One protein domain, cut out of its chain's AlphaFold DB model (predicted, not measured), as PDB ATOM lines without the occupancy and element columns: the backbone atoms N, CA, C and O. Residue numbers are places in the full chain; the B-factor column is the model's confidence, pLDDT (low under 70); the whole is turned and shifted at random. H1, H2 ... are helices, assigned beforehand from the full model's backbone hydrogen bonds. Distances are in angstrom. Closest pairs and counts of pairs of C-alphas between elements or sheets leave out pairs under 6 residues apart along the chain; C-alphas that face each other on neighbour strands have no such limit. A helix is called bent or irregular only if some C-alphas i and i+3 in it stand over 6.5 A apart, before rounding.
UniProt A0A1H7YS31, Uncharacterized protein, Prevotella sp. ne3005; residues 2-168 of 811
ATOM      1  N   LYS A   2      28.650  14.742  28.829       45.62
ATOM      2  CA  LYS A   2      28.110  15.914  28.079       45.62
ATOM      3  C   LYS A   2      26.839  15.662  27.230       45.62
ATOM      4  O   LYS A   2      25.897  16.434  27.352       45.62
ATOM      5  N   ARG A   3      26.758  14.574  26.445       43.50
ATOM      6  CA  ARG A   3      25.526  14.215  25.690       43.50
ATOM      7  C   ARG A   3      24.317  13.868  26.575       43.50
ATOM      8  O   ARG A   3      23.191  14.085  26.153       43.50
ATOM      9  N   LEU A   4      24.544  13.349  27.785       41.25
ATOM     10  CA  LEU A   4      23.476  12.997  28.724       41.25
ATOM     11  C   LEU A   4      22.891  14.250  29.390       41.25
ATOM     12  O   LEU A   4      21.676  14.368  29.467       41.25
ATOM     13  N   LEU A   5      23.738  15.221  29.773       44.09
ATOM     14  CA  LEU A   5      23.262  16.532  30.236       44.09
ATOM     15  C   LEU A   5      22.408  17.220  29.165       44.09
ATOM     16  O   LEU A   5      21.346  17.728  29.486       44.09
ATOM     17  N   PHE A   6      22.833  17.196  27.897       45.56
ATOM     18  CA  PHE A   6      22.074  17.834  26.816       45.56
ATOM     19  C   PHE A   6      20.675  17.223  26.625       45.56
ATOM     20  O   PHE A   6      19.715  17.959  26.437       45.56
ATOM     21  N   LEU A   7      20.548  15.894  26.734       46.44
ATOM     22  CA  LEU A   7      19.253  15.203  26.692       46.44
ATOM     23  C   LEU A   7      18.382  15.501  27.919       46.44
ATOM     24  O   LEU A   7      17.190  15.735  27.760       46.44
ATOM     25  N   VAL A   8      18.961  15.544  29.124       51.22
ATOM     26  CA  VAL A   8      18.222  15.885  30.354       51.22
ATOM     27  C   VAL A   8      17.765  17.348  30.340       51.22
ATOM     28  O   VAL A   8      16.620  17.618  30.675       51.22
ATOM     29  N   CYS A   9      18.604  18.284  29.888       45.62
ATOM     30  CA  CYS A   9      18.218  19.688  29.729       45.62
ATOM     31  C   CYS A   9      17.149  19.873  28.643       45.62
ATOM     32  O   CYS A   9      16.211  20.630  28.863       45.62
ATOM     33  N   ALA A  10      17.245  19.174  27.507       48.91
ATOM     34  CA  ALA A  10      16.215  19.225  26.467       48.91
ATOM     35  C   ALA A  10      14.876  18.651  26.958       48.91
ATOM     36  O   ALA A  10      13.843  19.284  26.769       48.91
ATOM     37  N   ALA A  11      14.892  17.505  27.647       48.53
ATOM     38  CA  ALA A  11      13.693  16.925  28.248       48.53
ATOM     39  C   ALA A  11      13.074  17.865  29.297       48.53
ATOM     40  O   ALA A  11      11.880  18.133  29.226       48.53
ATOM     41  N   ALA A  12      13.888  18.422  30.201       49.25
ATOM     42  CA  ALA A  12      13.439  19.364  31.225       49.25
ATOM     43  C   ALA A  12      12.851  20.656  30.630       49.25
ATOM     44  O   ALA A  12      11.843  21.147  31.130       49.25
ATOM     45  N   LEU A  13      13.440  21.185  29.550       47.59
ATOM     46  CA  LEU A  13      12.903  22.336  28.816       47.59
ATOM     47  C   LEU A  13      11.568  22.005  28.140       47.59
ATOM     48  O   LEU A  13      10.637  22.794  28.242       47.59
ATOM     49  N   ILE A  14      11.441  20.836  27.506       51.88
ATOM     50  CA  ILE A  14      10.185  20.403  26.874       51.88
ATOM     51  C   ILE A  14       9.084  20.217  27.927       51.88
ATOM     52  O   ILE A  14       7.978  20.718  27.733       51.88
ATOM     53  N   THR A  15       9.375  19.578  29.068       49.69
ATOM     54  CA  THR A  15       8.397  19.454  30.162       49.69
ATOM     55  C   THR A  15       8.062  20.801  30.795       49.69
ATOM     56  O   THR A  15       6.900  21.037  31.091       49.69
ATOM     57  N   ALA A  16       9.029  21.711  30.958       48.91
ATOM     58  CA  ALA A  16       8.775  23.041  31.512       48.91
ATOM     59  C   ALA A  16       7.942  23.922  30.565       48.91
ATOM     60  O   ALA A  16       7.042  24.618  31.026       48.91
ATOM     61  N   CYS A  17       8.184  23.863  29.250       54.31
ATOM     62  CA  CYS A  17       7.345  24.538  28.261       54.31
ATOM     63  C   CYS A  17       5.933  23.943  28.228       54.31
ATOM     64  O   CYS A  17       4.971  24.696  28.315       54.31
ATOM     65  N   SER A  18       5.804  22.612  28.187       54.94
ATOM     66  CA  SER A  18       4.505  21.923  28.232       54.94
ATOM     67  C   SER A  18       3.719  22.258  29.504       54.94
ATOM     68  O   SER A  18       2.538  22.573  29.412       54.94
ATOM     69  N   GLN A  19       4.377  22.266  30.667       56.53
ATOM     70  CA  GLN A  19       3.752  22.587  31.950       56.53
ATOM     71  C   GLN A  19       3.388  24.076  32.064       56.53
ATOM     72  O   GLN A  19       2.327  24.405  32.591       56.53
ATOM     73  N   LYS A  20       4.223  24.993  31.547       57.59
ATOM     74  CA  LYS A  20       3.880  26.424  31.496       57.59
ATOM     75  C   LYS A  20       2.722  26.682  30.528       57.59
ATOM     76  O   LYS A  20       1.854  27.485  30.845       57.59
ATOM     77  N   GLN A  21       2.684  25.989  29.390       59.28
ATOM     78  CA  GLN A  21       1.575  26.072  28.444       59.28
ATOM     79  C   GLN A  21       0.280  25.568  29.091       59.28
ATOM     80  O   GLN A  21      -0.672  26.334  29.147       59.28
ATOM     81  N   SER A  22       0.277  24.373  29.698       60.50
ATOM     82  CA  SER A  22      -0.920  23.825  30.356       60.50
ATOM     83  C   SER A  22      -1.464  24.694  31.494       60.50
ATOM     84  O   SER A  22      -2.662  24.661  31.743       60.50
ATOM     85  N   LEU A  23      -0.600  25.457  32.180       63.56
ATOM     86  CA  LEU A  23      -1.008  26.405  33.223       63.56
ATOM     87  C   LEU A  23      -1.676  27.660  32.638       63.56
ATOM     88  O   LEU A  23      -2.697  28.092  33.154       63.56
ATOM     89  N   VAL A  24      -1.134  28.224  31.554       67.19
ATOM     90  CA  VAL A  24      -1.680  29.431  30.891       67.19
ATOM     91  C   VAL A  24      -3.005  29.145  30.168       67.19
ATOM     92  O   VAL A  24      -3.847  30.033  30.049       67.19
ATOM     93  N   THR A  25      -3.214  27.903  29.716       72.38
ATOM     94  CA  THR A  25      -4.469  27.436  29.101       72.38
ATOM     95  C   THR A  25      -5.537  27.036  30.124       72.38
ATOM     96  O   THR A  25      -6.697  26.872  29.751       72.38
ATOM     97  N   SER A  26      -5.173  26.826  31.397       78.25
ATOM     98  CA  SER A  26      -6.094  26.396  32.456       78.25
ATOM     99  C   SER A  26      -6.549  27.561  33.327       78.25
ATOM    100  O   SER A  26      -5.724  28.242  33.936       78.25
ATOM    101  N   VAL A  27      -7.860  27.716  33.480       79.50
ATOM    102  CA  VAL A  27      -8.441  28.486  34.583       79.50
ATOM    103  C   VAL A  27      -8.130  27.764  35.910       79.50
ATOM    104  O   VAL A  27      -8.492  26.593  36.052       79.50
ATOM    105  N   PRO A  28      -7.441  28.396  36.880       79.38
ATOM    106  CA  PRO A  28      -7.178  27.786  38.178       79.38
ATOM    107  C   PRO A  28      -8.442  27.798  39.060       79.38
ATOM    108  O   PRO A  28      -9.190  28.777  39.028       79.38
ATOM    109  N   PRO A  29      -8.678  26.767  39.893       79.75
ATOM    110  CA  PRO A  29      -9.698  26.843  40.934       79.75
ATOM    111  C   PRO A  29      -9.310  27.907  41.972       79.75
ATOM    112  O   PRO A  29      -8.124  28.084  42.268       79.75
ATOM    113  N   SER A  30     -10.308  28.587  42.544       83.31
ATOM    114  CA  SER A  30     -10.075  29.554  43.620       83.31
ATOM    115  C   SER A  30      -9.418  28.885  44.828       83.31
ATOM    116  O   SER A  30      -9.728  27.747  45.189       83.31
ATOM    117  N   GLN A  31      -8.501  29.614  45.458       87.19
ATOM    118  CA  GLN A  31      -7.829  29.207  46.694       87.19
ATOM    119  C   GLN A  31      -8.452  29.860  47.940       87.19
ATOM    120  O   GLN A  31      -7.958  29.649  49.048       87.19
ATOM    121  N   ILE A  32      -9.511  30.661  47.770       89.19
ATOM    122  CA  ILE A  32     -10.109  31.491  48.817       89.19
ATOM    123  C   ILE A  32     -11.499  30.968  49.183       89.19
ATOM    124  O   ILE A  32     -12.433  30.974  48.390       89.19
ATOM    125  N   ASP A  33     -11.632  30.546  50.435       89.19
ATOM    126  CA  ASP A  33     -12.896  30.139  51.043       89.19
ATOM    127  C   ASP A  33     -13.635  31.398  51.530       89.19
ATOM    128  O   ASP A  33     -13.389  31.890  52.632       89.19
ATOM    129  N   VAL A  34     -14.469  31.973  50.657       89.12
ATOM    130  CA  VAL A  34     -15.100  33.293  50.862       89.12
ATOM    131  C   VAL A  34     -16.026  33.306  52.085       89.12
ATOM    132  O   VAL A  34     -16.043  34.282  52.833       89.12
ATOM    133  N   GLU A  35     -16.709  32.190  52.357       90.19
ATOM    134  CA  GLU A  35     -17.538  31.999  53.553       90.19
ATOM    135  C   GLU A  35     -16.729  32.227  54.843       90.19
ATOM    136  O   GLU A  35     -17.169  32.971  55.719       90.19
ATOM    137  N   LYS A  36     -15.504  31.684  54.941       91.25
ATOM    138  CA  LYS A  36     -14.625  31.843  56.120       91.25
ATOM    139  C   LYS A  36     -14.084  33.257  56.334       91.25
ATOM    140  O   LYS A  36     -13.536  33.527  57.405       91.25
ATOM    141  N   LEU A  37     -14.229  34.171  55.373       92.19
ATOM    142  CA  LEU A  37     -13.722  35.541  55.514       92.19
ATOM    143  C   LEU A  37     -14.473  36.352  56.584       92.19
ATOM    144  O   LEU A  37     -13.959  37.386  57.008       92.19
ATOM    145  N   ILE A  38     -15.630  35.890  57.077       90.31
ATOM    146  CA  ILE A  38     -16.316  36.506  58.225       90.31
ATOM    147  C   ILE A  38     -15.545  36.352  59.547       90.31
ATOM    148  O   ILE A  38     -15.547  37.274  60.359       90.31
ATOM    149  N   ASP A  39     -14.852  35.225  59.756       85.44
ATOM    150  CA  ASP A  39     -14.184  34.914  61.028       85.44
ATOM    151  C   ASP A  39     -12.905  35.743  61.222       85.44
ATOM    152  O   ASP A  39     -12.666  36.314  62.288       85.44
ATOM    153  N   SER A  40     -12.040  35.775  60.200       84.94
ATOM    154  CA  SER A  40     -10.790  36.546  60.199       84.94
ATOM    155  C   SER A  40     -10.145  36.595  58.808       84.94
ATOM    156  O   SER A  40     -10.316  35.686  58.002       84.94
ATOM    157  N   ILE A  41      -9.342  37.633  58.553       91.50
ATOM    158  CA  ILE A  41      -8.504  37.763  57.353       91.50
ATOM    159  C   ILE A  41      -7.041  37.797  57.810       91.50
ATOM    160  O   ILE A  41      -6.665  38.659  58.611       91.50
ATOM    161  N   ASP A  42      -6.190  36.895  57.305       91.69
ATOM    162  CA  ASP A  42      -4.745  36.996  57.545       91.69
ATOM    163  C   ASP A  42      -4.129  38.075  56.651       91.69
ATOM    164  O   ASP A  42      -3.647  37.837  55.542       91.69
ATOM    165  N   TYR A  43      -4.073  39.290  57.189       92.88
ATOM    166  CA  TYR A  43      -3.446  40.430  56.533       92.88
ATOM    167  C   TYR A  43      -1.945  40.241  56.217       92.88
ATOM    168  O   TYR A  43      -1.374  41.077  55.515       92.88
ATOM    169  N   ASN A  44      -1.287  39.163  56.660       91.62
ATOM    170  CA  ASN A  44       0.105  38.827  56.336       91.62
ATOM    171  C   ASN A  44       0.267  37.632  55.378       91.62
ATOM    172  O   ASN A  44       1.407  37.299  55.052       91.62
ATOM    173  N   MET A  45      -0.825  37.034  54.886       93.06
ATOM    174  CA  MET A  45      -0.770  35.860  54.008       93.06
ATOM    175  C   MET A  45       0.063  36.086  52.735       93.06
ATOM    176  O   MET A  45       0.106  37.198  52.183       93.06
ATOM    177  N   ASP A  46       0.695  35.011  52.255       91.25
ATOM    178  CA  ASP A  46       1.333  34.970  50.937       91.25
ATOM    179  C   ASP A  46       0.258  34.970  49.841       91.25
ATOM    180  O   ASP A  46      -0.708  34.212  49.895       91.25
ATOM    181  N   VAL A  47       0.436  35.845  48.853       91.00
ATOM    182  CA  VAL A  47      -0.473  36.039  47.711       91.00
ATOM    183  C   VAL A  47       0.235  35.853  46.364       91.00
ATOM    184  O   VAL A  47      -0.304  36.183  45.308       91.00
ATOM    185  N   SER A  48       1.467  35.335  46.377       88.31
ATOM    186  CA  SER A  48       2.249  35.077  45.166       88.31
ATOM    187  C   SER A  48       1.655  33.953  44.308       88.31
ATOM    188  O   SER A  48       1.681  34.049  43.084       88.31
ATOM    189  N   GLY A  49       1.062  32.929  44.932       87.19
ATOM    190  CA  GLY A  49       0.405  31.803  44.252       87.19
ATOM    191  C   GLY A  49      -1.081  31.993  43.918       87.19
ATOM    192  O   GLY A  49      -1.683  31.074  43.369       87.19
ATOM    193  N   LEU A  50      -1.684  33.137  44.256       91.19
ATOM    194  CA  LEU A  50      -3.114  33.399  44.046       91.19
ATOM    195  C   LEU A  50      -3.428  33.873  42.619       91.19
ATOM    196  O   LEU A  50      -2.607  34.547  41.989       91.19
ATOM    197  N   SER A  51      -4.632  33.549  42.133       91.50
ATOM    198  CA  SER A  51      -5.154  34.066  40.860       91.50
ATOM    199  C   SER A  51      -5.520  35.552  40.957       91.50
ATOM    200  O   SER A  51      -5.650  36.110  42.050       91.50
ATOM    201  N   LEU A  52      -5.734  36.213  39.814       92.38
ATOM    202  CA  LEU A  52      -6.185  37.610  39.810       92.38
ATOM    203  C   LEU A  52      -7.548  37.761  40.517       92.38
ATOM    204  O   LEU A  52      -7.745  38.712  41.275       92.38
ATOM    205  N   ALA A  53      -8.454  36.797  40.315       90.75
ATOM    206  CA  ALA A  53      -9.765  36.742  40.959       90.75
ATOM    207  C   ALA A  53      -9.667  36.593  42.488       90.75
ATOM    208  O   ALA A  53     -10.316  37.344  43.221       90.75
ATOM    209  N   ASP A  54      -8.808  35.690  42.977       92.75
ATOM    210  CA  ASP A  54      -8.551  35.500  44.413       92.75
ATOM    211  C   ASP A  54      -8.034  36.795  45.068       92.75
ATOM    212  O   ASP A  54      -8.513  37.201  46.128       92.75
ATOM    213  N   VAL A  55      -7.073  37.475  44.426       94.19
ATOM    214  CA  VAL A  55      -6.470  38.714  44.948       94.19
ATOM    215  C   VAL A  55      -7.491  39.859  44.979       94.19
ATOM    216  O   VAL A  55      -7.571  40.556  45.993       94.19
ATOM    217  N   ARG A  56      -8.315  40.024  43.929       93.12
ATOM    218  CA  ARG A  56      -9.400  41.027  43.922       93.12
ATOM    219  C   ARG A  56     -10.426  40.725  45.016       93.12
ATOM    220  O   ARG A  56     -10.818  41.635  45.740       93.12
ATOM    221  N   THR A  57     -10.821  39.462  45.174       92.38
ATOM    222  CA  THR A  57     -11.769  39.034  46.217       92.38
ATOM    223  C   THR A  57     -11.236  39.395  47.602       92.38
ATOM    224  O   THR A  57     -11.903  40.117  48.346       92.38
ATOM    225  N   LEU A  58      -9.990  39.013  47.913       94.31
ATOM    226  CA  LEU A  58      -9.324  39.368  49.168       94.31
ATOM    227  C   LEU A  58      -9.225  40.882  49.394       94.31
ATOM    228  O   LEU A  58      -9.430  41.330  50.521       94.31
ATOM    229  N   ARG A  59      -8.947  41.683  48.354       95.38
ATOM    230  CA  ARG A  59      -8.884  43.151  48.479       95.38
ATOM    231  C   ARG A  59     -10.181  43.745  49.026       95.38
ATOM    232  O   ARG A  59     -10.129  44.686  49.815       95.38
ATOM    233  N   HIS A  60     -11.322  43.196  48.617       94.75
ATOM    234  CA  HIS A  60     -12.649  43.692  48.991       94.75
ATOM    235  C   HIS A  60     -13.229  43.051  50.257       94.75
ATOM    236  O   HIS A  60     -14.182  43.590  50.818       94.75
ATOM    237  N   ALA A  61     -12.630  41.977  50.777       94.12
ATOM    238  CA  ALA A  61     -13.106  41.288  51.980       94.12
ATOM    239  C   ALA A  61     -13.324  42.205  53.211       94.12
ATOM    240  O   ALA A  61     -14.372  42.081  53.849       94.12
ATOM    241  N   PRO A  62     -12.453  43.193  53.527       94.25
ATOM    242  CA  PRO A  62     -12.708  44.128  54.628       94.25
ATOM    243  C   PRO A  62     -13.925  45.040  54.396       94.25
ATOM    244  O   PRO A  62     -14.533  45.504  55.361       94.25
ATOM    245  N   ALA A  63     -14.289  45.321  53.141       92.69
ATOM    246  CA  ALA A  63     -15.493  46.079  52.800       92.69
ATOM    247  C   ALA A  63     -16.750  45.196  52.883       92.69
ATOM    248  O   ALA A  63     -17.770  45.621  53.430       92.69
ATOM    249  N   ALA A  64     -16.647  43.941  52.430       92.25
ATOM    250  CA  ALA A  64     -17.711  42.946  52.526       92.25
ATOM    251  C   ALA A  64     -18.104  42.688  53.990       92.25
ATOM    252  O   ALA A  64     -19.276  42.801  54.337       92.25
ATOM    253  N   GLN A  65     -17.121  42.488  54.880       93.00
ATOM    254  CA  GLN A  65     -17.300  42.365  56.341       93.00
ATOM    255  C   GLN A  65     -18.041  43.547  57.002       93.00
ATOM    256  O   GLN A  65     -18.457  43.451  58.157       93.00
ATOM    257  N   ARG A  66     -18.169  44.689  56.314       91.75
ATOM    258  CA  ARG A  66     -18.882  45.884  56.792       91.75
ATOM    259  C   ARG A  66     -20.274  46.033  56.168       91.75
ATOM    260  O   ARG A  66     -21.031  46.885  56.628       91.75
ATOM    261  N   GLY A  67     -20.605  45.207  55.173       89.75
ATOM    262  CA  GLY A  67     -21.862  45.235  54.429       89.75
ATOM    263  C   GLY A  67     -21.874  46.171  53.220       89.75
ATOM    264  O   GLY A  67     -22.953  46.558  52.800       89.75
ATOM    265  N   LEU A  68     -20.730  46.575  52.651       91.19
ATOM    266  CA  LEU A  68     -20.745  47.418  51.444       91.19
ATOM    267  C   LEU A  68     -21.474  46.699  50.287       91.19
ATOM    268  O   LEU A  68     -20.955  45.673  49.836       91.19
ATOM    269  N   PRO A  69     -22.596  47.217  49.746       87.06
ATOM    270  CA  PRO A  69     -23.131  46.735  48.475       87.06
ATOM    271  C   PRO A  69     -22.127  47.044  47.363       87.06
ATOM    272  O   PRO A  69     -21.860  48.204  47.046       87.06
ATOM    273  N   PHE A  70     -21.525  46.008  46.781       87.81
ATOM    274  CA  PHE A  70     -20.602  46.191  45.664       87.81
ATOM    275  C   PHE A  70     -21.376  46.545  44.393       87.81
ATOM    276  O   PHE A  70     -22.363  45.882  44.072       87.81
ATOM    277  N   MET A  71     -20.890  47.556  43.664       82.88
ATOM    278  CA  MET A  71     -21.358  47.881  42.309       82.88
ATOM    279  C   MET A  71     -20.799  46.952  41.234       82.88
ATOM    280  O   MET A  71     -21.302  46.921  40.124       82.88
ATOM    281  N   ASP A  72     -19.754  46.202  41.551       85.81
ATOM    282  CA  ASP A  72     -19.183  45.183  40.683       85.81
ATOM    283  C   ASP A  72     -20.012  43.901  40.832       85.81
ATOM    284  O   ASP A  72     -19.981  43.294  41.903       85.81
ATOM    285  N   SER A  73     -20.775  43.518  39.800       81.19
ATOM    286  CA  SER A  73     -21.707  42.375  39.857       81.19
ATOM    287  C   SER A  73     -21.025  41.066  40.253       81.19
ATOM    288  O   SER A  73     -21.545  40.293  41.053       81.19
ATOM    289  N   TYR A  74     -19.801  40.848  39.775       84.50
ATOM    290  CA  TYR A  74     -19.025  39.657  40.086       84.50
ATOM    291  C   TYR A  74     -18.602  39.592  41.564       84.50
ATOM    292  O   TYR A  74     -18.778  38.562  42.214       84.50
ATOM    293  N   LEU A  75     -18.091  40.692  42.130       88.19
ATOM    294  CA  LEU A  75     -17.817  40.784  43.568       88.19
ATOM    295  C   LEU A  75     -19.106  40.723  44.395       88.19
ATOM    296  O   LEU A  75     -19.099  40.131  45.473       88.19
ATOM    297  N   ARG A  76     -20.203  41.311  43.904       87.31
ATOM    298  CA  ARG A  76     -21.516  41.276  44.556       87.31
ATOM    299  C   ARG A  76     -22.005  39.838  44.695       87.31
ATOM    300  O   ARG A  76     -22.209  39.395  45.820       87.31
ATOM    301  N   GLY A  77     -22.080  39.099  43.590       79.69
ATOM    302  CA  GLY A  77     -22.477  37.692  43.563       79.69
ATOM    303  C   GLY A  77     -21.555  36.783  44.383       79.69
ATOM    304  O   GLY A  77     -22.045  35.975  45.168       79.69
ATOM    305  N   ILE A  78     -20.228  36.975  44.314       87.19
ATOM    306  CA  ILE A  78     -19.262  36.241  45.157       87.19
ATOM    307  C   ILE A  78     -19.538  36.404  46.654       87.19
ATOM    308  O   ILE A  78     -19.352  35.450  47.410       87.19
ATOM    309  N   TYR A  79     -19.938  37.596  47.102       90.25
ATOM    310  CA  TYR A  79     -20.219  37.818  48.516       90.25
ATOM    311  C   TYR A  79     -21.656  37.440  48.894       90.25
ATOM    312  O   TYR A  79     -21.831  36.822  49.942       90.25
ATOM    313  N   SER A  80     -22.659  37.677  48.044       83.56
ATOM    314  CA  SER A  80     -24.039  37.196  48.248       83.56
ATOM    315  C   SER A  80     -24.156  35.662  48.284       83.56
ATOM    316  O   SER A  80     -25.060  35.143  48.930       83.56
ATOM    317  N   ALA A  81     -23.186  34.932  47.721       82.75
ATOM    318  CA  ALA A  81     -23.018  33.485  47.908       82.75
ATOM    319  C   ALA A  81     -22.832  33.047  49.380       82.75
ATOM    320  O   ALA A  81     -23.036  31.881  49.723       82.75
ATOM    321  N   THR A  82     -22.375  33.955  50.252       87.94
ATOM    322  CA  THR A  82     -22.050  33.655  51.657       87.94
ATOM    323  C   THR A  82     -23.272  33.709  52.567       87.94
ATOM    324  O   THR A  82     -24.209  34.475  52.343       87.94
ATOM    325  N   THR A  83     -23.244  32.977  53.683       88.25
ATOM    326  CA  THR A  83     -24.374  32.964  54.635       88.25
ATOM    327  C   THR A  83     -24.542  34.268  55.428       88.25
ATOM    328  O   THR A  83     -25.496  34.404  56.199       88.25
ATOM    329  N   TRP A  84     -23.626  35.230  55.264       91.75
ATOM    330  CA  TRP A  84     -23.502  36.410  56.121       91.75
ATOM    331  C   TRP A  84     -23.619  37.754  55.389       91.75
ATOM    332  O   TRP A  84     -24.177  38.693  55.965       91.75
ATOM    333  N   TYR A  85     -23.120  37.885  54.155       92.12
ATOM    334  CA  TYR A  85     -22.976  39.193  53.498       92.12
ATOM    335  C   TYR A  85     -24.304  39.912  53.267       92.12
ATOM    336  O   TYR A  85     -24.421  41.059  53.687       92.12
ATOM    337  N   ASP A  86     -25.316  39.258  52.691       83.75
ATOM    338  CA  ASP A  86     -26.607  39.899  52.386       83.75
ATOM    339  C   ASP A  86     -27.278  40.481  53.640       83.75
ATOM    340  O   ASP A  86     -27.868  41.562  53.606       83.75
ATOM    341  N   SER A  87     -27.122  39.810  54.785       87.56
ATOM    342  CA  SER A  87     -27.616  40.311  56.072       87.56
ATOM    343  C   SER A  87     -26.849  41.547  56.552       87.56
ATOM    344  O   SER A  87     -27.454  42.455  57.119       87.56
ATOM    345  N   LEU A  88     -25.533  41.622  56.319       91.56
ATOM    346  CA  LEU A  88     -24.751  42.833  56.596       91.56
ATOM    347  C   LEU A  88     -25.054  43.954  55.596       91.56
ATOM    348  O   LEU A  88     -25.042  45.118  55.988       91.56
ATOM    349  N   MET A  89     -25.330  43.599  54.340       91.38
ATOM    350  CA  MET A  89     -25.618  44.495  53.225       91.38
ATOM    351  C   MET A  89     -26.922  45.260  53.445       91.38
ATOM    352  O   MET A  89     -26.892  46.485  53.468       91.38
ATOM    353  N   TRP A  90     -28.040  44.583  53.725       85.88
ATOM    354  CA  TRP A  90     -29.297  45.265  54.073       85.88
ATOM    355  C   TRP A  90     -29.174  46.093  55.365       85.88
ATOM    356  O   TRP A  90     -29.712  47.193  55.471       85.88
ATOM    357  N   VAL A  91     -28.378  45.622  56.331       87.88
ATOM    358  CA  VAL A  91     -28.058  46.383  57.551       87.88
ATOM    359  C   VAL A  91     -27.106  47.556  57.273       87.88
ATOM    360  O   VAL A  91     -26.957  48.424  58.128       87.88
ATOM    361  N   PHE A  92     -26.426  47.628  56.127       87.56
ATOM    362  CA  PHE A  92     -25.649  48.791  55.675       87.56
ATOM    363  C   PHE A  92     -26.521  49.751  54.857       87.56
ATOM    364  O   PHE A  92     -26.425  50.957  55.062       87.56
ATOM    365  N   ASP A  93     -27.425  49.213  54.043       84.62
ATOM    366  CA  ASP A  93     -28.438  49.932  53.270       84.62
ATOM    367  C   ASP A  93     -29.311  50.831  54.157       84.62
ATOM    368  O   ASP A  93     -29.338  52.050  53.978       84.62
ATOM    369  N   GLU A  94     -29.859  50.276  55.244       84.12
ATOM    370  CA  GLU A  94     -30.600  51.038  56.261       84.12
ATOM    371  C   GLU A  94     -29.759  52.189  56.864       84.12
ATOM    372  O   GLU A  94     -30.294  53.253  57.189       84.12
ATOM    373  N   LYS A  95     -28.426  52.041  56.985       85.06
ATOM    374  CA  LYS A  95     -27.541  53.132  57.456       85.06
ATOM    375  C   LYS A  95     -27.336  54.221  56.406       85.06
ATOM    376  O   LYS A  95     -27.084  55.361  56.795       85.06
ATOM    377  N   VAL A  96     -27.395  53.886  55.118       83.12
ATOM    378  CA  VAL A  96     -27.295  54.852  54.017       83.12
ATOM    379  C   VAL A  96     -28.598  55.647  53.917       83.12
ATOM    380  O   VAL A  96     -28.552  56.876  53.959       83.12
ATOM    381  N   GLU A  97     -29.759  54.982  53.931       78.75
ATOM    382  CA  GLU A  97     -31.067  55.657  53.960       78.75
ATOM    383  C   GLU A  97     -31.223  56.579  55.182       78.75
ATOM    384  O   GLU A  97     -31.629  57.739  55.066       78.75
ATOM    385  N   THR A  98     -30.853  56.100  56.375       82.31
ATOM    386  CA  THR A  98     -30.988  56.877  57.624       82.31
ATOM    387  C   THR A  98     -29.879  57.911  57.846       82.31
ATOM    388  O   THR A  98     -29.922  58.660  58.827       82.31
ATOM    389  N   ALA A  99     -28.908  58.032  56.934       79.31
ATOM    390  CA  ALA A  99     -27.742  58.896  57.102       79.31
ATOM    391  C   ALA A  99     -28.057  60.403  57.176       79.31
ATOM    392  O   ALA A  99     -27.210  61.186  57.621       79.31
ATOM    393  N   GLY A 100     -29.238  60.842  56.728       74.25
ATOM    394  CA  GLY A 100     -29.650  62.247  56.782       74.25
ATOM    395  C   GLY A 100     -28.848  63.141  55.831       74.25
ATOM    396  O   GLY A 100     -28.188  64.092  56.261       74.25
ATOM    397  N   LEU A 101     -28.878  62.803  54.544       78.69
ATOM    398  CA  LEU A 101     -28.525  63.664  53.411       78.69
ATOM    399  C   LEU A 101     -29.698  63.655  52.427       78.69
ATOM    400  O   LEU A 101     -30.478  62.708  52.408       78.69
ATOM    401  N   SER A 102     -29.809  64.696  51.608       76.88
ATOM    402  CA  SER A 102     -30.664  64.690  50.421       76.88
ATOM    403  C   SER A 102     -29.823  64.428  49.174       76.88
ATOM    404  O   SER A 102     -28.620  64.729  49.162       76.88
ATOM    405  N   SER A 103     -30.462  63.938  48.115       78.38
ATOM    406  CA  SER A 103     -29.914  64.020  46.764       78.38
ATOM    407  C   SER A 103     -29.724  65.482  46.338       78.38
ATOM    408  O   SER A 103     -30.289  66.410  46.938       78.38
ATOM    409  N   LYS A 104     -28.884  65.691  45.324       84.12
ATOM    410  CA  LYS A 104     -28.785  66.960  44.594       84.12
ATOM    411  C   LYS A 104     -29.750  66.969  43.401       84.12
ATOM    412  O   LYS A 104     -30.357  65.958  43.062       84.12
ATOM    413  N   GLU A 105     -29.880  68.131  42.773       69.56
ATOM    414  CA  GLU A 105     -30.523  68.278  41.464       69.56
ATOM    415  C   GLU A 105     -29.727  67.463  40.420       69.56
ATOM    416  O   GLU A 105     -28.496  67.466  40.461       69.56
ATOM    417  N   ASP A 106     -30.435  66.716  39.567       71.81
ATOM    418  CA  ASP A 106     -29.915  65.783  38.546       71.81
ATOM    419  C   ASP A 106     -28.947  64.670  39.033       71.81
ATOM    420  O   ASP A 106     -28.262  64.042  38.230       71.81
ATOM    421  N   GLU A 107     -28.899  64.375  40.337       77.56
ATOM    422  CA  GLU A 107     -28.090  63.283  40.905       77.56
ATOM    423  C   GLU A 107     -28.862  61.952  40.881       77.56
ATOM    424  O   GLU A 107     -29.985  61.881  41.394       77.56
ATOM    425  N   SER A 108     -28.276  60.888  40.313       75.06
ATOM    426  CA  SER A 108     -28.925  59.571  40.292       75.06
ATOM    427  C   SER A 108     -29.065  58.995  41.709       75.06
ATOM    428  O   SER A 108     -28.331  59.368  42.631       75.06
ATOM    429  N   TRP A 109     -29.986  58.039  41.903       76.00
ATOM    430  CA  TRP A 109     -30.090  57.325  43.184       76.00
ATOM    431  C   TRP A 109     -28.752  56.671  43.566       76.00
ATOM    432  O   TRP A 109     -28.365  56.713  44.732       76.00
ATOM    433  N   ARG A 110     -28.022  56.134  42.578       77.94
ATOM    434  CA  ARG A 110     -26.743  55.441  42.763       77.94
ATOM    435  C   ARG A 110     -25.629  56.419  43.166       77.94
ATOM    436  O   ARG A 110     -24.946  56.178  44.159       77.94
ATOM    437  N   ASP A 111     -25.510  57.564  42.491       81.31
ATOM    438  CA  ASP A 111     -24.561  58.630  42.861       81.31
ATOM    439  C   ASP A 111     -24.814  59.151  44.276       81.31
ATOM    440  O   ASP A 111     -23.891  59.282  45.085       81.31
ATOM    441  N   PHE A 112     -26.085  59.426  44.590       82.25
ATOM    442  CA  PHE A 112     -26.511  59.829  45.924       82.25
ATOM    443  C   PHE A 112     -26.075  58.794  46.969       82.25
ATOM    444  O   PHE A 112     -25.462  59.159  47.973       82.25
ATOM    445  N   TYR A 113     -26.321  57.512  46.704       84.12
ATOM    446  CA  TYR A 113     -25.994  56.406  47.597       84.12
ATOM    447  C   TYR A 113     -24.496  56.334  47.934       84.12
ATOM    448  O   TYR A 113     -24.113  56.352  49.107       84.12
ATOM    449  N   PHE A 114     -23.619  56.325  46.925       85.12
ATOM    450  CA  PHE A 114     -22.173  56.233  47.165       85.12
ATOM    451  C   PHE A 114     -21.578  57.527  47.730       85.12
ATOM    452  O   PHE A 114     -20.692  57.469  48.589       85.12
ATOM    453  N   ARG A 115     -22.136  58.691  47.378       88.06
ATOM    454  CA  ARG A 115     -21.784  59.959  48.029       88.06
ATOM    455  C   ARG A 115     -22.124  59.967  49.517       88.06
ATOM    456  O   ARG A 115     -21.342  60.490  50.308       88.06
ATOM    457  N   VAL A 116     -23.255  59.387  49.926       86.12
ATOM    458  CA  VAL A 116     -23.611  59.257  51.349       86.12
ATOM    459  C   VAL A 116     -22.569  58.426  52.100       86.12
ATOM    460  O   VAL A 116     -22.156  58.819  53.194       86.12
ATOM    461  N   ILE A 117     -22.097  57.320  51.511       86.81
ATOM    462  CA  ILE A 117     -21.051  56.462  52.093       86.81
ATOM    463  C   ILE A 117     -19.752  57.248  52.325       86.81
ATOM    464  O   ILE A 117     -19.152  57.121  53.399       86.81
ATOM    465  N   GLU A 118     -19.334  58.071  51.356       85.94
ATOM    466  CA  GLU A 118     -18.122  58.896  51.448       85.94
ATOM    467  C   GLU A 118     -18.285  60.072  52.429       85.94
ATOM    468  O   GLU A 118     -17.526  60.172  53.393       85.94
ATOM    469  N   GLU A 119     -19.294  60.935  52.247       86.88
ATOM    470  CA  GLU A 119     -19.500  62.143  53.069       86.88
ATOM    471  C   GLU A 119     -19.708  61.828  54.557       86.88
ATOM    472  O   GLU A 119     -19.337  62.620  55.429       86.88
ATOM    473  N   LYS A 120     -20.309  60.674  54.863       87.50
ATOM    474  CA  LYS A 120     -20.539  60.201  56.237       87.50
ATOM    475  C   LYS A 120     -19.427  59.275  56.729       87.50
ATOM    476  O   LYS A 120     -19.449  58.893  57.898       87.50
ATOM    477  N   ASN A 121     -18.456  58.948  55.871       85.88
ATOM    478  CA  ASN A 121     -17.327  58.069  56.154       85.88
ATOM    479  C   ASN A 121     -17.788  56.735  56.780       85.88
ATOM    480  O   ASN A 121     -17.333  56.345  57.855       85.88
ATOM    481  N   LEU A 122     -18.737  56.047  56.132       85.56
ATOM    482  CA  LEU A 122     -19.318  54.798  56.654       85.56
ATOM    483  C   LEU A 122     -18.338  53.608  56.568       85.56
ATOM    484  O   LEU A 122     -18.460  52.646  57.325       85.56
ATOM    485  N   LEU A 123     -17.320  53.696  55.703       85.75
ATOM    486  CA  LEU A 123     -16.262  52.694  55.533       85.75
ATOM    487  C   LEU A 123     -14.937  53.147  56.160       85.75
ATOM    488  O   LEU A 123     -14.096  53.761  55.510       85.75
ATOM    489  N   ASN A 124     -14.718  52.789  57.427       85.69
ATOM    490  CA  ASN A 124     -13.447  53.042  58.115       85.69
ATOM    491  C   ASN A 124     -12.542  51.806  58.134       85.69
ATOM    492  O   ASN A 124     -12.941  50.756  58.643       85.69
ATOM    493  N   TYR A 125     -11.297  51.971  57.679       90.12
ATOM    494  CA  TYR A 125     -10.241  50.952  57.723       90.12
ATOM    495  C   TYR A 125      -9.113  51.335  58.690       90.12
ATOM    496  O   TYR A 125      -8.662  52.486  58.725       90.12
ATOM    497  N   ASN A 126      -8.605  50.361  59.439       91.75
ATOM    498  CA  ASN A 126      -7.390  50.493  60.239       91.75
ATOM    499  C   ASN A 126      -6.124  50.410  59.358       91.75
ATOM    500  O   ASN A 126      -6.188  50.130  58.162       91.75
ATOM    501  N   ASP A 127      -4.950  50.683  59.926       93.44
ATOM    502  CA  ASP A 127      -3.723  50.807  59.126       93.44
ATOM    503  C   ASP A 127      -3.165  49.463  58.621       93.44
ATOM    504  O   ASP A 127      -2.487  49.433  57.594       93.44
ATOM    505  N   GLN A 128      -3.508  48.343  59.269       94.25
ATOM    506  CA  GLN A 128      -3.196  46.993  58.791       94.25
ATOM    507  C   GLN A 128      -4.098  46.604  57.608       94.25
ATOM    508  O   GLN A 128      -3.596  46.086  56.612       94.25
ATOM    509  N   GLU A 129      -5.394  46.939  57.663       93.50
ATOM    510  CA  GLU A 129      -6.330  46.790  56.535       93.50
ATOM    511  C   GLU A 129      -5.878  47.622  55.324       93.50
ATOM    512  O   GLU A 129      -5.744  47.087  54.225       93.50
ATOM    513  N   LYS A 130      -5.547  48.906  55.521       93.69
ATOM    514  CA  LYS A 130      -5.022  49.782  54.453       93.69
ATOM    515  C   LYS A 130      -3.734  49.232  53.827       93.69
ATOM    516  O   LYS A 130      -3.570  49.274  52.608       93.69
ATOM    517  N   ALA A 131      -2.812  48.716  54.645       94.56
ATOM    518  CA  ALA A 131      -1.569  48.114  54.164       94.56
ATOM    519  C   ALA A 131      -1.807  46.807  53.386       94.56
ATOM    520  O   ALA A 131      -1.091  46.531  52.420       94.56
ATOM    521  N   PHE A 132      -2.814  46.021  53.774       95.75
ATOM    522  CA  PHE A 132      -3.227  44.811  53.068       95.75
ATOM    523  C   PHE A 132      -3.888  45.121  51.721       95.75
ATOM    524  O   PHE A 132      -3.416  44.621  50.703       95.75
ATOM    525  N   ILE A 133      -4.891  46.007  51.697       94.69
ATOM    526  CA  ILE A 133      -5.574  46.475  50.476       94.69
ATOM    527  C   ILE A 133      -4.537  46.950  49.452       94.69
ATOM    528  O   ILE A 133      -4.478  46.427  48.342       94.69
ATOM    529  N   LYS A 134      -3.612  47.824  49.867       95.06
ATOM    530  CA  LYS A 134      -2.528  48.324  49.009       95.06
ATOM    531  C   LYS A 134      -1.558  47.234  48.522       95.06
ATOM    532  O   LYS A 134      -0.976  47.364  47.443       95.06
ATOM    533  N   ARG A 135      -1.359  46.153  49.291       96.31
ATOM    534  CA  ARG A 135      -0.579  44.983  48.845       96.31
ATOM    535  C   ARG A 135      -1.332  44.193  47.770       96.31
ATOM    536  O   ARG A 135      -0.691  43.733  46.828       96.31
ATOM    537  N   MET A 136      -2.658  44.080  47.877       96.88
ATOM    538  CA  MET A 136      -3.487  43.421  46.863       96.88
ATOM    539  C   MET A 136      -3.526  44.245  45.571       96.88
ATOM    540  O   MET A 136      -3.248  43.703  44.508       96.88
ATOM    541  N   GLU A 137      -3.709  45.567  45.653       94.00
ATOM    542  CA  GLU A 137      -3.662  46.484  44.494       94.00
ATOM    543  C   GLU A 137      -2.336  46.389  43.727       94.00
ATOM    544  O   GLU A 137      -2.315  46.371  42.492       94.00
ATOM    545  N   ALA A 138      -1.215  46.295  44.448       94.25
ATOM    546  CA  ALA A 138       0.100  46.105  43.846       94.25
ATOM    547  C   ALA A 138       0.219  44.748  43.126       94.25
ATOM    548  O   ALA A 138       0.803  44.694  42.042       94.25
ATOM    549  N   ARG A 139      -0.362  43.676  43.687       95.19
ATOM    550  CA  ARG A 139      -0.371  42.331  43.093       95.19
ATOM    551  C   ARG A 139      -1.321  42.229  41.895       95.19
ATOM    552  O   ARG A 139      -0.921  41.680  40.875       95.19
ATOM    553  N   GLU A 140      -2.509  42.833  41.953       93.88
ATOM    554  CA  GLU A 140      -3.401  43.017  40.796       93.88
ATOM    555  C   GLU A 140      -2.667  43.760  39.671       93.88
ATOM    556  O   GLU A 140      -2.620  43.291  38.539       93.88
ATOM    557  N   THR A 141      -2.003  44.878  39.985       93.94
ATOM    558  CA  THR A 141      -1.241  45.691  39.016       93.94
ATOM    559  C   THR A 141      -0.018  44.966  38.429       93.94
ATOM    560  O   THR A 141       0.483  45.341  37.364       93.94
ATOM    561  N   GLU A 142       0.502  43.947  39.112       94.00
ATOM    562  CA  GLU A 142       1.530  43.048  38.583       94.00
ATOM    563  C   GLU A 142       0.913  42.003  37.646       94.00
ATOM    564  O   GLU A 142       1.357  41.880  36.504       94.00
ATOM    565  N   LEU A 143      -0.135  41.307  38.101       93.56
ATOM    566  CA  LEU A 143      -0.820  40.260  37.344       93.56
ATOM    567  C   LEU A 143      -1.413  40.803  36.041       93.56
ATOM    568  O   LEU A 143      -1.154  40.218  34.997       93.56
ATOM    569  N   LYS A 144      -2.096  41.958  36.053       93.88
ATOM    570  CA  LYS A 144      -2.670  42.594  34.847       93.88
ATOM    571  C   LYS A 144      -1.679  42.744  33.689       93.88
ATOM    572  O   LYS A 144      -2.035  42.581  32.530       93.88
ATOM    573  N   LYS A 145      -0.402  43.022  33.972       93.06
ATOM    574  CA  LYS A 145       0.625  43.170  32.917       93.06
ATOM    575  C   LYS A 145       0.890  41.858  32.173       93.06
ATOM    576  O   LYS A 145       1.341  41.885  31.036       93.06
ATOM    577  N   GLN A 146       0.551  40.734  32.800       93.38
ATOM    578  CA  GLN A 146       0.705  39.375  32.291       93.38
ATOM    579  C   GLN A 146      -0.532  38.887  31.511       93.38
ATOM    580  O   GLN A 146      -0.533  37.745  31.056       93.38
ATOM    581  N   ASN A 147      -1.565  39.728  31.312       93.88
ATOM    582  CA  ASN A 147      -2.799  39.387  30.577       93.88
ATOM    583  C   ASN A 147      -2.524  38.787  29.182       93.88
ATOM    584  O   ASN A 147      -3.240  37.890  28.739       93.88
ATOM    585  N   PHE A 148      -1.448  39.236  28.526       94.12
ATOM    586  CA  PHE A 148      -1.028  38.794  27.191       94.12
ATOM    587  C   PHE A 148       0.418  38.247  27.156       94.12
ATOM    588  O   PHE A 148       0.994  38.081  26.083       94.12
ATOM    589  N   GLU A 149       1.036  37.946  28.310       92.12
ATOM    590  CA  GLU A 149       2.402  37.382  28.391       92.12
ATOM    591  C   GLU A 149       2.407  35.847  28.227       92.12
ATOM    592  O   GLU A 149       2.782  35.083  29.124       92.12
ATOM    593  N   VAL A 150       1.973  35.382  27.054       91.31
ATOM    594  CA  VAL A 150       1.686  33.964  26.781       91.31
ATOM    595  C   VAL A 150       2.724  33.265  25.879       91.31
ATOM    596  O   VAL A 150       3.471  33.925  25.153       91.31
ATOM    597  N   PRO A 151       2.814  31.917  25.916       89.12
ATOM    598  CA  PRO A 151       3.565  31.119  24.942       89.12
ATOM    599  C   PRO A 151       3.123  31.313  23.481       89.12
ATOM    600  O   PRO A 151       1.977  31.655  23.201       89.12
ATOM    601  N   GLU A 152       4.023  31.007  22.542       86.19
ATOM    602  CA  GLU A 152       3.727  30.993  21.104       86.19
ATOM    603  C   GLU A 152       2.566  30.033  20.779       86.19
ATOM    604  O   GLU A 152       2.530  28.900  21.258       86.19
ATOM    605  N   GLY A 153       1.616  30.504  19.964       85.06
ATOM    606  CA  GLY A 153       0.376  29.793  19.636       85.06
ATOM    607  C   GLY A 153      -0.819  30.144  20.531       85.06
ATOM    608  O   GLY A 153      -1.941  29.830  20.156       85.06
ATOM    609  N   LEU A 154      -0.602  30.829  21.659       91.88
ATOM    610  CA  LEU A 154      -1.664  31.396  22.495       91.88
ATOM    611  C   LEU A 154      -1.764  32.919  22.306       91.88
ATOM    612  O   LEU A 154      -0.856  33.556  21.764       91.88
ATOM    613  N   ARG A 155      -2.869  33.508  22.774       93.12
ATOM    614  CA  ARG A 155      -3.161  34.951  22.707       93.12
ATOM    615  C   ARG A 155      -3.426  35.613  24.054       93.12
ATOM    616  O   ARG A 155      -3.084  36.781  24.209       93.12
ATOM    617  N   VAL A 156      -4.037  34.901  25.000       93.81
ATOM    618  CA  VAL A 156      -4.532  35.472  26.264       93.81
ATOM    619  C   VAL A 156      -4.296  34.518  27.432       93.81
ATOM    620  O   VAL A 156      -4.342  33.298  27.270       93.81
ATOM    621  N   ASN A 157      -3.971  35.071  28.601       93.81
ATOM    622  CA  ASN A 157      -3.617  34.294  29.782       93.81
ATOM    623  C   ASN A 157      -4.853  33.958  30.634       93.81
ATOM    624  O   ASN A 157      -5.340  34.804  31.387       93.81
ATOM    625  N   MET A 158      -5.324  32.709  30.576       93.12
ATOM    626  CA  MET A 158      -6.546  32.290  31.276       93.12
ATOM    627  C   MET A 158      -6.397  32.264  32.809       93.12
ATOM    628  O   MET A 158      -7.406  32.299  33.508       93.12
ATOM    629  N   THR A 159      -5.174  32.299  33.366       90.94
ATOM    630  CA  THR A 159      -4.976  32.428  34.830       90.94
ATOM    631  C   THR A 159      -5.346  33.806  35.378       90.94
ATOM    632  O   THR A 159      -5.487  33.974  36.590       90.94
ATOM    633  N   ASN A 160      -5.449  34.801  34.494       94.00
ATOM    634  CA  ASN A 160      -5.807  36.178  34.823       94.00
ATOM    635  C   ASN A 160      -7.292  36.480  34.583       94.00
ATOM    636  O   ASN A 160      -7.712  37.616  34.813       94.00
ATOM    637  N   LEU A 161      -8.069  35.493  34.119       92.88
ATOM    638  CA  LEU A 161      -9.505  35.638  33.934       92.88
ATOM    639  C   LEU A 161     -10.147  36.017  35.271       92.88
ATOM    640  O   LEU A 161      -9.915  35.361  36.289       92.88
ATOM    641  N   LEU A 162     -10.913  37.104  35.276       90.94
ATOM    642  CA  LEU A 162     -11.431  37.682  36.504       90.94
ATOM    643  C   LEU A 162     -12.665  36.943  37.015       90.94
ATOM    644  O   LEU A 162     -12.748  36.735  38.219       90.94
ATOM    645  N   ASN A 163     -13.579  36.543  36.125       90.44
ATOM    646  CA  ASN A 163     -14.901  36.004  36.456       90.44
ATOM    647  C   ASN A 163     -15.114  34.484  36.221       90.44
ATOM    648  O   ASN A 163     -16.218  34.090  35.845       90.44
ATOM    649  N   PRO A 164     -14.125  33.584  36.424       85.56
ATOM    650  CA  PRO A 164     -14.290  32.171  36.087       85.56
ATOM    651  C   PRO A 164     -15.352  31.452  36.927       85.56
ATOM    652  O   PRO A 164     -15.969  30.522  36.421       85.56
ATOM    653  N   SER A 165     -15.585  31.867  38.178       84.19
ATOM    654  CA  SER A 165     -16.559  31.227  39.077       84.19
ATOM    655  C   SER A 165     -18.020  31.545  38.752       84.19
ATOM    656  O   SER A 165     -18.898  30.937  39.360       84.19
ATOM    657  N   GLN A 166     -18.292  32.422  37.774       84.56
ATOM    658  CA  GLN A 166     -19.619  32.540  37.154       84.56
ATOM    659  C   GLN A 166     -19.963  31.306  36.294       84.56
ATOM    660  O   GLN A 166     -21.133  31.066  36.014       84.56
ATOM    661  N   ILE A 167     -18.977  30.488  35.899       86.19
ATOM    662  CA  ILE A 167     -19.204  29.189  35.247       86.19
ATOM    663  C   ILE A 167     -18.930  28.071  36.252       86.19
ATOM    664  O   ILE A 167     -17.852  27.985  36.838       86.19
ATOM    665  N   LYS A 168     -19.909  27.181  36.423       83.00
ATOM    666  CA  LYS A 168     -19.893  26.114  37.434       83.00
ATOM    667  C   LYS A 168     -18.809  25.058  37.198       83.00
ATOM    668  O   LYS A 168     -18.166  24.593  38.134       83.00
TER     669      LYS A 168
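AT A GLANCE: This is residues 2 to 168 of the 811 residues of an uncharacterized protein of Prevotella sp. ne3005 (UniProt A0A1H7YS31). One long helix, H1, reaches out like an arm from one end of a loose helical body, and its residues 2 to 16 stick out free. In the body, H3 and H7 run side by side in opposite directions, with H4 beside H3, while H5 and H6 lie toward the end far from H1. The printed part has 167 residues, with seven named helices, H1 to H7 in chain order, and no named strand; the class is all helix. The whole is loose, with a radius of gyration of the C-alphas of 21.2 A, and it spans 79 by 35 by 30 A, the arm adding to the length.

IN THESE COORDINATES: H1, the longest helix, covers residues 2 to 24 and measures 32.8 A, from C-alpha 2 at (28.110, 15.914, 28.079) to C-alpha 24 at (-1.680, 29.431, 30.891). H7, residues 127 to 146, measures 29.5 A and ends at C-alpha 146, (0.705, 39.375, 32.291). H3 is residues 52 to 64, 18.0 A, and H5 is residues 85 to 97, 18.4 A. H6 is residues 109 to 119, 15.3 A, and H4 is residues 73 to 80, 10.1 A. H2 is residues 35 to 38, 6.6 A. H3 is irregular, with C-alphas 59 and 62 7.3 A apart; H2 is only just irregular, with C-alphas 35 and 38 6.6 A apart.

HOW THE PARTS SIT: H1 touches no helix. H3 and H7 touch at a shallow tilt of 24 degrees, opposite ways; their closest C-alphas, Arg 59 and Ile 133, are 5.1 A apart. H3 and H4 are close but not clearly touching, the closest C-alphas being Thr 57 and Leu 75 at 6.8 A. H2 is likewise close to H3 but not clearly touching, with C-alphas 37 and 61 closest at 6.8 A. H4 and H5 only just touch, with 3 pairs of C-alphas within 8 A, and only at the corner by their link; H5 takes part with residues 85 to 86 alone, and the closest C-alphas, Ser 80 and Asp 86, are 5.6 A apart. H5, with residue 96 alone, only just touches H6, with 3 pairs within 8 A; they are about perpendicular at 86 degrees, and the closest C-alphas, Val 96 and Val 116, are 6.3 A apart. H6 and H7 are apart. Every O i to N i+4 pair is within hydrogen-bond range in H1, H4 and H6; the counts are 7 of 9 in H3, 8 of 9 in H5 and 14 of 16 in H7, while H2 is too short for such a pair and its one O i to N i+3 pair is not within range.

THE WHOLE: The C-alphas farthest apart, Lys 2 and Glu 105, are 79.7 A apart. The printed part has no cut. The links from H2 to H3 and from H5 to H6 are long, and residues 147 to 168 hold no named element. The mean pLDDT of the printed part is 83.1; residues 2 to 24 and residue 105 are under 70.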